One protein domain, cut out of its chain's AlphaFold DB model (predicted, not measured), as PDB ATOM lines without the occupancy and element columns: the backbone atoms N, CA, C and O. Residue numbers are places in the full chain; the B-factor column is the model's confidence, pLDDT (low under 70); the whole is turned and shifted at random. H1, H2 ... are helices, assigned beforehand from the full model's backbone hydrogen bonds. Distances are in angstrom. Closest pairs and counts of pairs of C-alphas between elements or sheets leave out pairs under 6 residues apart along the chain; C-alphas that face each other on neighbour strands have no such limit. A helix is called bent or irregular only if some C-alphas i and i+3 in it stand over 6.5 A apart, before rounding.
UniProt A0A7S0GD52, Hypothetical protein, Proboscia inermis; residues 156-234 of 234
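What this domain is: This is residues 156 to 234 of the 234 residues of the protein "Hypothetical protein" of Proboscia inermis (UniProt A0A7S0GD52). Two groups of helices make a compact, rounded body: H1 with H2 and H3 packed on it, and H4 with short H5 packed on it and H6 nearby. Residues 195 to 198 of H4 join the groups at H1. The printed part has 79 residues, six named helices, H1 to H6 in order, no named strand, class all helix, radius of gyration of the C-alphas 12.3 A, spans 33 by 27 by 19 A.

Where its parts are: Find C-alpha 157 at (250.816, 266.665, 251.530); H1 runs 19.8 A to 171, only just irregular, C-alphas 159 and 162 being 6.8 A apart. Next come H2, 177 to 186; H3, 188 to 192; H4, 195 to 207, 18.4 A; H5, 212 to 215; H6, 223 to 230, ending at (225.661, 255.863, 263.697).

How they stand to each other: At closest C-alphas, H1 touches H2 at Arg 169 and Ala 180, 6.2 A, with 165 to 169 alone; H3 at Gly 164 and Leu 191, 5.6 A, with 160 to 165 alone; H4 at Gly 164 and Asn 195, 5.9 A, a shallow tilt of 22 degrees, the same way. H4, with 201 to 206 alone, touches H5. Every O i to N i+4 pair is within hydrogen-bond range in H2, H4 and H6, 9 of 11 in H1, 0 of 1 in H3, where 2 of 2 i+3 pairs are; H5 is too short.

The domain as a whole: The printed part has no cut and no long link; C-alphas 157 and 234 are farthest apart, 36.6 A. Residue 234 has pLDDT under 70.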
ATOM      1  N   ASN A 156     250.626 266.725 256.338       89.31
ATOM      2  CA  ASN A 156     251.542 266.285 255.291       89.31
ATOM      3  C   ASN A 156     250.806 266.167 253.940       89.31
ATOM      4  O   ASN A 156     249.699 265.632 253.887       89.31
ATOM      5  N   LEU A 157     251.418 266.670 252.865       90.50
ATOM      6  CA  LEU A 157     250.816 266.665 251.530       90.50
ATOM      7  C   LEU A 157     250.579 265.227 251.038       90.50
ATOM      8  O   LEU A 157     249.431 264.824 250.860       90.50
ATOM      9  N   ASP A 158     251.647 264.435 250.952       90.31
ATOM     10  CA  ASP A 158     251.630 263.099 250.340       90.31
ATOM     11  C   ASP A 158     250.919 262.050 251.204       90.31
ATOM     12  O   ASP A 158     250.301 261.115 250.707       90.31
ATOM     13  N   LYS A 159     251.006 262.185 252.531       89.25
ATOM     14  CA  LYS A 159     250.472 261.201 253.486       89.25
ATOM     15  C   LYS A 159     249.070 261.530 253.982       89.25
ATOM     16  O   LYS A 159     248.462 260.696 254.653       89.25
ATOM     17  N   THR A 160     248.579 262.754 253.784       90.69
ATOM     18  CA  THR A 160     247.290 263.192 254.351       90.69
ATOM     19  C   THR A 160     246.410 263.884 253.325       90.69
ATOM     20  O   THR A 160     245.316 263.390 253.080       90.69
ATOM     21  N   LEU A 161     246.866 264.976 252.708       91.31
ATOM     22  CA  LEU A 161     246.009 265.750 251.804       91.31
ATOM     23  C   LEU A 161     245.680 264.990 250.519       91.31
ATOM     24  O   LEU A 161     244.502 264.857 250.204       91.31
ATOM     25  N   MET A 162     246.688 264.463 249.818       92.62
ATOM     26  CA  MET A 162     246.474 263.736 248.561       92.62
ATOM     27  C   MET A 162     245.591 262.493 248.760       92.62
ATOM     28  O   MET A 162     244.521 262.444 248.155       92.62
ATOM     29  N   PRO A 163     245.909 261.562 249.689       93.25
ATOM     30  CA  PRO A 163     245.053 260.396 249.912       93.25
ATOM     31  C   PRO A 163     243.665 260.769 250.438       93.25
ATOM     32  O   PRO A 163     242.700 260.061 250.179       93.25
ATOM     33  N   GLY A 164     243.555 261.865 251.197       92.88
ATOM     34  CA  GLY A 164     242.274 262.369 251.680       92.88
ATOM     35  C   GLY A 164     241.385 262.859 250.540       92.88
ATOM     36  O   GLY A 164     240.205 262.525 250.510       92.88
ATOM     37  N   VAL A 165     241.938 263.612 249.584       92.62
ATOM     38  CA  VAL A 165     241.195 264.041 248.388       92.62
ATOM     39  C   VAL A 165     240.783 262.845 247.543       92.62
ATOM     40  O   VAL A 165     239.620 262.776 247.157       92.62
ATOM     41  N   ASP A 166     241.676 261.878 247.326       92.81
ATOM     42  CA  ASP A 166     241.347 260.660 246.580       92.81
ATOM     43  C   ASP A 166     240.236 259.855 247.268       92.81
ATOM     44  O   ASP A 166     239.282 259.430 246.619       92.81
ATOM     45  N   PHE A 167     240.300 259.722 248.597       93.88
ATOM     46  CA  PHE A 167     239.256 259.080 249.393       93.88
ATOM     47  C   PHE A 167     237.896 259.775 249.232       93.88
ATOM     48  O   PHE A 167     236.881 259.110 249.031       93.88
ATOM     49  N   TRP A 168     237.842 261.107 249.300       92.94
ATOM     50  CA  TRP A 168     236.575 261.830 249.155       92.94
ATOM     51  C   TRP A 168     236.057 261.831 247.720       92.94
ATOM     52  O   TRP A 168     234.851 261.716 247.517       92.94
ATOM     53  N   ARG A 169     236.947 261.896 246.727       90.75
ATOM     54  CA  ARG A 169     236.589 261.730 245.314       90.75
ATOM     55  C   ARG A 169     235.944 260.362 245.076       90.75
ATOM     56  O   ARG A 169     234.915 260.289 244.415       90.75
ATOM     57  N   GLU A 170     236.497 259.307 245.672       90.94
ATOM     58  CA  GLU A 170     235.929 257.955 245.644       90.94
ATOM     59  C   GLU A 170     234.541 257.903 246.303       90.94
ATOM     60  O   GLU A 170     233.595 257.376 245.719       90.94
ATOM     61  N   CYS A 171     234.390 258.515 247.484       89.56
ATOM     62  CA  CYS A 171     233.100 258.592 248.179       89.56
ATOM     63  C   CYS A 171     232.038 259.362 247.381       89.56
ATOM     64  O   CYS A 171     230.852 259.136 247.578       89.56
ATOM     65  N   PHE A 172     232.442 260.274 246.492       89.56
ATOM     66  CA  PHE A 172     231.543 261.096 245.680       89.56
ATOM     67  C   PHE A 172     231.459 260.655 244.217       89.56
ATOM     68  O   PHE A 172     231.066 261.458 243.374       89.56
ATOM     69  N   LYS A 173     231.768 259.392 243.894       83.56
ATOM     70  CA  LYS A 173     231.750 258.851 242.520       83.56
ATOM     71  C   LYS A 173     230.468 259.101 241.713       83.56
ATOM     72  O   LYS A 173     230.516 259.076 240.490       83.56
ATOM     73  N   GLY A 174     229.335 259.345 242.374       82.00
ATOM     74  CA  GLY A 174     228.079 259.733 241.722       82.00
ATOM     75  C   GLY A 174     227.996 261.199 241.263       82.00
ATOM     76  O   GLY A 174     226.979 261.587 240.696       82.00
ATOM     77  N   ARG A 175     229.020 262.023 241.521       87.56
ATOM     78  CA  ARG A 175     229.096 263.447 241.157       87.56
ATOM     79  C   ARG A 175     230.142 263.678 240.072       87.56
ATOM     80  O   ARG A 175     231.070 262.887 239.906       87.56
ATOM     81  N   THR A 176     230.043 264.802 239.368       89.25
ATOM     82  CA  THR A 176     231.145 265.250 238.505       89.25
ATOM     83  C   THR A 176     232.361 265.642 239.352       89.25
ATOM     84  O   THR A 176     232.212 266.085 240.493       89.25
ATOM     85  N   ASP A 177     233.577 265.531 238.800       84.19
ATOM     86  CA  ASP A 177     234.800 265.901 239.535       84.19
ATOM     87  C   ASP A 177     234.746 267.361 240.018       84.19
ATOM     88  O   ASP A 177     235.071 267.654 241.166       84.19
ATOM     89  N   LYS A 178     234.186 268.264 239.201       86.50
ATOM     90  CA  LYS A 178     233.973 269.670 239.564       86.50
ATOM     91  C   LYS A 178     233.066 269.840 240.789       86.50
ATOM     92  O   LYS A 178     233.374 270.637 241.673       86.50
ATOM     93  N   GLU A 179     231.959 269.103 240.865       87.75
ATOM     94  CA  GLU A 179     231.045 269.144 242.017       87.75
ATOM     95  C   GLU A 179     231.674 268.523 243.267       87.75
ATOM     96  O   GLU A 179     231.507 269.053 244.365       87.75
ATOM     97  N   ALA A 180     232.418 267.425 243.111       85.62
ATOM     98  CA  ALA A 180     233.151 266.802 244.207       85.62
ATOM     99  C   ALA A 180     234.219 267.756 244.767       85.62
ATOM    100  O   ALA A 180     234.288 267.960 245.978       85.62
ATOM    101  N   MET A 181     235.004 268.405 243.903       88.19
ATOM    102  CA  MET A 181     236.014 269.385 244.310       88.19
ATOM    103  C   MET A 181     235.382 270.610 244.986       88.19
ATOM    104  O   MET A 181     235.873 271.059 246.026       88.19
ATOM    105  N   ALA A 182     234.254 271.110 244.468       87.94
ATOM    106  CA  ALA A 182     233.503 272.207 245.080       87.94
ATOM    107  C   ALA A 182     232.945 271.839 246.471       87.94
ATOM    108  O   ALA A 182     233.013 272.637 247.410       87.94
ATOM    109  N   GLU A 183     232.435 270.616 246.640       87.44
ATOM    110  CA  GLU A 183     231.992 270.109 247.940       87.44
ATOM    111  C   GLU A 183     233.173 270.028 248.911       87.44
ATOM    112  O   GLU A 183     233.085 270.543 250.028       87.44
ATOM    113  N   ILE A 184     234.300 269.459 248.476       85.81
ATOM    114  CA  ILE A 184     235.488 269.281 249.313       85.81
ATOM    115  C   ILE A 184     236.018 270.629 249.812       85.81
ATOM    116  O   ILE A 184     236.261 270.810 251.013       85.81
ATOM    117  N   ILE A 185     236.144 271.609 248.915       86.44
ATOM    118  CA  ILE A 185     236.660 272.933 249.266       86.44
ATOM    119  C   ILE A 185     235.677 273.738 250.129       86.44
ATOM    120  O   ILE A 185     236.088 274.626 250.881       86.44
ATOM    121  N   SER A 186     234.382 273.397 250.114       88.38
ATOM    122  CA  SER A 186     233.388 274.024 250.992       88.38
ATOM    123  C   SER A 186     233.685 273.770 252.479       88.38
ATOM    124  O   SER A 186     233.463 274.658 253.319       88.38
ATOM    125  N   LYS A 187     234.269 272.607 252.819       89.31
ATOM    126  CA  LYS A 187     234.643 272.207 254.189       89.31
ATOM    127  C   LYS A 187     236.072 271.646 254.245       89.31
ATOM    128  O   LYS A 187     236.267 270.472 254.560       89.31
ATOM    129  N   PRO A 188     237.106 272.498 254.121       85.75
ATOM    130  CA  PRO A 188     238.491 272.027 254.066       85.75
ATOM    131  C   PRO A 188     238.973 271.331 255.351       85.75
ATOM    132  O   PRO A 188     239.996 270.658 255.363       85.75
ATOM    133  N   GLY A 189     238.243 271.475 256.465       85.88
ATOM    134  CA  GLY A 189     238.547 270.758 257.702       85.88
ATOM    135  C   GLY A 189     238.481 269.236 257.567       85.88
ATOM    136  O   GLY A 189     239.260 268.551 258.228       85.88
ATOM    137  N   GLU A 190     237.634 268.711 256.686       88.88
ATOM    138  CA  GLU A 190     237.494 267.267 256.466       88.88
ATOM    139  C   GLU A 190     238.752 266.648 255.821       88.88
ATOM    140  O   GLU A 190     239.024 265.467 256.020       88.88
ATOM    141  N   LEU A 191     239.584 267.454 255.142       87.62
ATOM    142  CA  LEU A 191     240.857 267.023 254.539       87.62
ATOM    143  C   LEU A 191     242.006 266.873 255.541       87.62
ATOM    144  O   LEU A 191     243.073 266.366 255.209       87.62
ATOM    145  N   THR A 192     241.822 267.345 256.773       88.00
ATOM    146  CA  THR A 192     242.896 267.332 257.779       88.00
ATOM    147  C   THR A 192     242.978 266.024 258.564       88.00
ATOM    148  O   THR A 192     243.883 265.842 259.379       88.00
ATOM    149  N   GLN A 193     242.031 265.113 258.338       90.19
ATOM    150  CA  GLN A 193     241.990 263.813 258.996       90.19
ATOM    151  C   GLN A 193     242.988 262.856 258.347       90.19
ATOM    152  O   GLN A 193     243.165 262.850 257.133       90.19
ATOM    153  N   SER A 194     243.633 262.012 259.153       90.06
ATOM    154  CA  SER A 194     244.545 261.005 258.610       90.06
ATOM    155  C   SER A 194     243.788 259.963 257.786       90.06
ATOM    156  O   SER A 194     242.694 259.539 258.166       90.06
ATOM    157  N   ASN A 195     244.405 259.473 256.707       89.81
ATOM    158  CA  ASN A 195     243.792 258.452 255.853       89.81
ATOM    159  C   ASN A 195     243.392 257.194 256.653       89.81
ATOM    160  O   ASN A 195     242.286 256.681 256.530       89.81
ATOM    161  N   LYS A 196     244.238 256.769 257.605       91.81
ATOM    162  CA  LYS A 196     243.926 255.665 258.533       91.81
ATOM    163  C   LYS A 196     242.620 255.892 259.307       91.81
ATOM    164  O   LYS A 196     241.902 254.933 259.578       91.81
ATOM    165  N   ARG A 197     242.326 257.131 259.712       93.12
ATOM    166  CA  ARG A 197     241.085 257.472 260.421       93.12
ATOM    167  C   ARG A 197     239.886 257.435 259.479       93.12
ATOM    168  O   ARG A 197     238.859 256.899 259.875       93.12
ATOM    169  N   LEU A 198     240.027 257.959 258.261       93.88
ATOM    170  CA  LEU A 198     238.971 257.926 257.245       93.88
ATOM    171  C   LEU A 198     238.586 256.484 256.889       93.88
ATOM    172  O   LEU A 198     237.416 256.138 257.002       93.88
ATOM    173  N   LEU A 199     239.569 255.619 256.622       93.50
ATOM    174  CA  LEU A 199     239.347 254.205 256.291       93.50
ATOM    175  C   LEU A 199     238.666 253.412 257.415       93.50
ATOM    176  O   LEU A 199     237.783 252.596 257.174       93.50
ATOM    177  N   LYS A 200     239.047 253.660 258.674       94.62
ATOM    178  CA  LYS A 200     238.361 253.038 259.818       94.62
ATOM    179  C   LYS A 200     236.893 253.444 259.890       94.62
ATOM    180  O   LYS A 200     236.051 252.641 260.264       94.62
ATOM    181  N   ARG A 201     236.588 254.698 259.564       95.44
ATOM    182  CA  ARG A 201     235.226 255.232 259.626       95.44
ATOM    183  C   ARG A 201     234.388 254.791 258.440       95.44
ATOM    184  O   ARG A 201     233.220 254.490 258.639       95.44
ATOM    185  N   SER A 202     234.973 254.694 257.249       94.25
ATOM    186  CA  SER A 202     234.280 254.123 256.096       94.25
ATOM    187  C   SER A 202     233.895 252.669 256.341       94.25
ATOM    188  O   SER A 202     232.775 252.300 256.021       94.25
ATOM    189  N   ALA A 203     234.765 251.876 256.983       94.56
ATOM    190  CA  ALA A 203     234.449 250.496 257.351       94.56
ATOM    191  C   ALA A 203     233.208 250.405 258.259       94.56
ATOM    192  O   ALA A 203     232.309 249.624 257.970       94.56
ATOM    193  N   LEU A 204     233.099 251.272 259.278       93.50
ATOM    194  CA  LEU A 204     231.910 251.333 260.143       93.50
ATOM    195  C   LEU A 204     230.628 251.659 259.362       93.50
ATOM    196  O   LEU A 204     229.566 251.124 259.662       93.50
ATOM    197  N   PHE A 205     230.716 252.543 258.366       94.88
ATOM    198  CA  PHE A 205     229.571 252.889 257.521       94.88
ATOM    199  C   PHE A 205     229.174 251.708 256.633       94.88
ATOM    200  O   PHE A 205     227.992 251.394 256.541       94.88
ATOM    201  N   SER A 206     230.153 251.011 256.048       92.69
ATOM    202  CA  SER A 206     229.914 249.799 255.260       92.69
ATOM    203  C   SER A 206     229.284 248.676 256.089       92.69
ATOM    204  O   SER A 206     228.331 248.060 255.628       92.69
ATOM    205  N   GLU A 207     229.760 248.438 257.314       93.81
ATOM    206  CA  GLU A 207     229.217 247.418 258.230       93.81
ATOM    207  C   GLU A 207     227.759 247.681 258.623       93.81
ATOM    208  O   GLU A 207     226.992 246.744 258.829       93.81
ATOM    209  N   ARG A 208     227.370 248.957 258.719       92.88
ATOM    210  CA  ARG A 208     226.006 249.383 259.061       92.88
ATOM    211  C   ARG A 208     225.142 249.701 257.842       92.88
ATOM    212  O   ARG A 208     224.041 250.215 258.004       92.88
ATOM    213  N   CYS A 209     225.629 249.424 256.630       92.88
ATOM    214  CA  CYS A 209     224.942 249.750 255.377       92.88
ATOM    215  C   CYS A 209     224.533 251.238 255.259       92.88
ATOM    216  O   CYS A 209     223.546 251.567 254.604       92.88
ATOM    217  N   ILE A 210     225.290 252.147 255.880       93.94
ATOM    218  CA  ILE A 210     225.049 253.593 255.824       93.94
ATOM    219  C   ILE A 210     225.725 254.158 254.563       93.94
ATOM    220  O   ILE A 210     226.905 253.869 254.339       93.94
ATOM    221  N   PRO A 211     225.042 255.008 253.769       93.25
ATOM    222  CA  PRO A 211     225.649 255.670 252.615       93.25
ATOM    223  C   PRO A 211     226.941 256.413 252.984       93.25
ATOM    224  O   PRO A 211     226.962 257.233 253.910       93.25
ATOM    225  N   ILE A 212     228.032 256.125 252.267       93.38
ATOM    226  CA  ILE A 212     229.377 256.611 252.607       93.38
ATOM    227  C   ILE A 212     229.494 258.137 252.505       93.38
ATOM    228  O   ILE A 212     230.251 258.763 253.247       93.38
ATOM    229  N   GLU A 213     228.684 258.763 251.657       91.44
ATOM    230  CA  GLU A 213     228.597 260.209 251.471       91.44
ATOM    231  C   GLU A 213     228.214 260.922 252.772       91.44
ATOM    232  O   GLU A 213     228.624 262.061 253.003       91.44
ATOM    233  N   LEU A 214     227.476 260.251 253.666       93.12
ATOM    234  CA  LEU A 214     227.090 260.804 254.963       93.12
ATOM    235  C   LEU A 214     228.273 260.923 255.928       93.12
ATOM    236  O   LEU A 214     228.151 261.641 256.925       93.12
ATOM    237  N   LEU A 215     229.415 260.285 255.654       93.62
ATOM    238  CA  LEU A 215     230.641 260.492 256.427       93.62
ATOM    239  C   LEU A 215     231.165 261.927 256.261       93.62
ATOM    240  O   LEU A 215     231.803 262.461 257.176       93.62
ATOM    241  N   TRP A 216     230.858 262.584 255.137       93.06
ATOM    242  CA  TRP A 216     231.232 263.973 254.893       93.06
ATOM    243  C   TRP A 216     230.599 264.922 255.921       93.06
ATOM    244  O   TRP A 216     229.395 264.908 256.185       93.06
ATOM    245  N   GLY A 217     231.428 265.766 256.537       91.12
ATOM    246  CA  GLY A 217     231.023 266.648 257.636       91.12
ATOM    247  C   GLY A 217     230.981 265.960 259.004       91.12
ATOM    248  O   GLY A 217     230.640 266.601 260.002       91.12
ATOM    249  N   LYS A 218     231.323 264.668 259.067       93.38
ATOM    250  CA  LYS A 218     231.467 263.887 260.305       93.38
ATOM    251  C   LYS A 218     232.878 263.344 260.471       93.38
ATOM    252  O   LYS A 218     233.203 262.829 261.543       93.38
ATOM    253  N   ALA A 219     233.766 263.511 259.490       89.31
ATOM    254  CA  ALA A 219     235.134 263.023 259.602       89.31
ATOM    255  C   ALA A 219     235.914 263.735 260.715       89.31
ATOM    256  O   ALA A 219     236.849 263.161 261.267       89.31
ATOM    257  N   CYS A 220     235.484 264.929 261.126       89.12
ATOM    258  CA  CYS A 220     236.053 265.638 262.271       89.12
ATOM    259  C   CYS A 220     235.426 265.273 263.633       89.12
ATOM    260  O   CYS A 220     235.865 265.807 264.651       89.12
ATOM    261  N   TYR A 221     234.399 264.414 263.700       93.81
ATOM    262  CA  TYR A 221     233.781 264.030 264.981       93.81
ATOM    263  C   TYR A 221     234.785 263.311 265.891       93.81
ATOM    264  O   TYR A 221     235.709 262.648 265.406       93.81
ATOM    265  N   THR A 222     234.583 263.396 267.210       92.81
ATOM    266  CA  THR A 222     235.197 262.439 268.143       92.81
ATOM    267  C   THR A 222     234.668 261.037 267.846       92.81
ATOM    268  O   THR A 222     233.651 260.891 267.164       92.81
ATOM    269  N   ASP A 223     235.377 260.003 268.296       93.19
ATOM    270  CA  ASP A 223     234.960 258.626 268.011       93.19
ATOM    271  C   ASP A 223     233.617 258.318 268.692       93.19
ATOM    272  O   ASP A 223     232.688 257.906 268.004       93.19
ATOM    273  N   ASP A 224     233.442 258.713 269.957       94.56
ATOM    274  CA  ASP A 224     232.168 258.579 270.683       94.56
ATOM    275  C   ASP A 224     231.009 259.298 269.985       94.56
ATOM    276  O   ASP A 224     229.913 258.762 269.847       94.56
ATOM    277  N   ARG A 225     231.248 260.521 269.489       95.81
ATOM    278  CA  ARG A 225     230.216 261.293 268.788       95.81
ATOM    279  C   ARG A 225     229.836 260.647 267.459       95.81
ATOM    280  O   ARG A 225     228.689 260.772 267.041       95.81
ATOM    281  N   LEU A 226     230.790 260.022 266.769       95.19
ATOM    282  CA  LEU A 226     230.509 259.324 265.521       95.19
ATOM    283  C   LEU A 226     229.695 258.056 265.778       95.19
ATOM    284  O   LEU A 226     228.687 257.865 265.108       95.19
ATOM    285  N   VAL A 227     230.086 257.248 266.766       93.44
ATOM    286  CA  VAL A 227     229.355 256.033 267.161       93.44
ATOM    287  C   VAL A 227     227.925 256.379 267.572       93.44
ATOM    288  O   VAL A 227     226.987 255.864 266.976       93.44
ATOM    289  N   ALA A 228     227.748 257.358 268.462       94.88
ATOM    290  CA  ALA A 228     226.422 257.807 268.886       94.88
ATOM    291  C   ALA A 228     225.571 258.388 267.741       94.88
ATOM    292  O   ALA A 228     224.350 258.462 267.855       94.88
ATOM    293  N   TRP A 229     226.191 258.869 266.657       95.94
ATOM    294  CA  TRP A 229     225.458 259.297 265.464       95.94
ATOM    295  C   TRP A 229     225.028 258.100 264.607       95.94
ATOM    296  O   TRP A 229     223.892 258.089 264.140       95.94
ATOM    297  N   ILE A 230     225.915 257.112 264.432       93.44
ATOM    298  CA  ILE A 230     225.661 255.863 263.697       93.44
ATOM    299  C   ILE A 230     224.520 255.076 264.349       93.44
ATOM    300  O   ILE A 230     223.592 254.694 263.654       93.44
ATOM    301  N   GLU A 231     224.532 254.921 265.676       92.69
ATOM    302  CA  GLU A 231     223.488 254.205 266.437       92.69
ATOM    303  C   GLU A 231     222.088 254.826 266.302       92.69
ATOM    304  O   GLU A 231     221.093 254.181 266.598       92.69
ATOM    305  N   ARG A 232     221.989 256.089 265.868       92.44
ATOM    306  CA  ARG A 232     220.703 256.761 265.605       92.44
ATOM    307  C   ARG A 232     220.201 256.568 264.174       92.44
ATOM    308  O   ARG A 232     219.175 257.151 263.833       92.44
ATOM    309  N   GLN A 233     220.978 255.906 263.318       84.31
ATOM    310  CA  GLN A 233     220.585 255.589 261.943       84.31
ATOM    311  C   GLN A 233     219.939 254.198 261.830       84.31
ATOM    312  O   GLN A 233     219.422 253.895 260.756       84.31
ATOM    313  N   ASP A 234     219.994 253.395 262.901       63.62
ATOM    314  CA  ASP A 234     219.322 252.093 263.023       63.62
ATOM    315  C   ASP A 234     217.811 252.249 263.299       63.62
ATOM    316  O   ASP A 234     217.425 253.191 264.035       63.62
TER     317      ASP A 234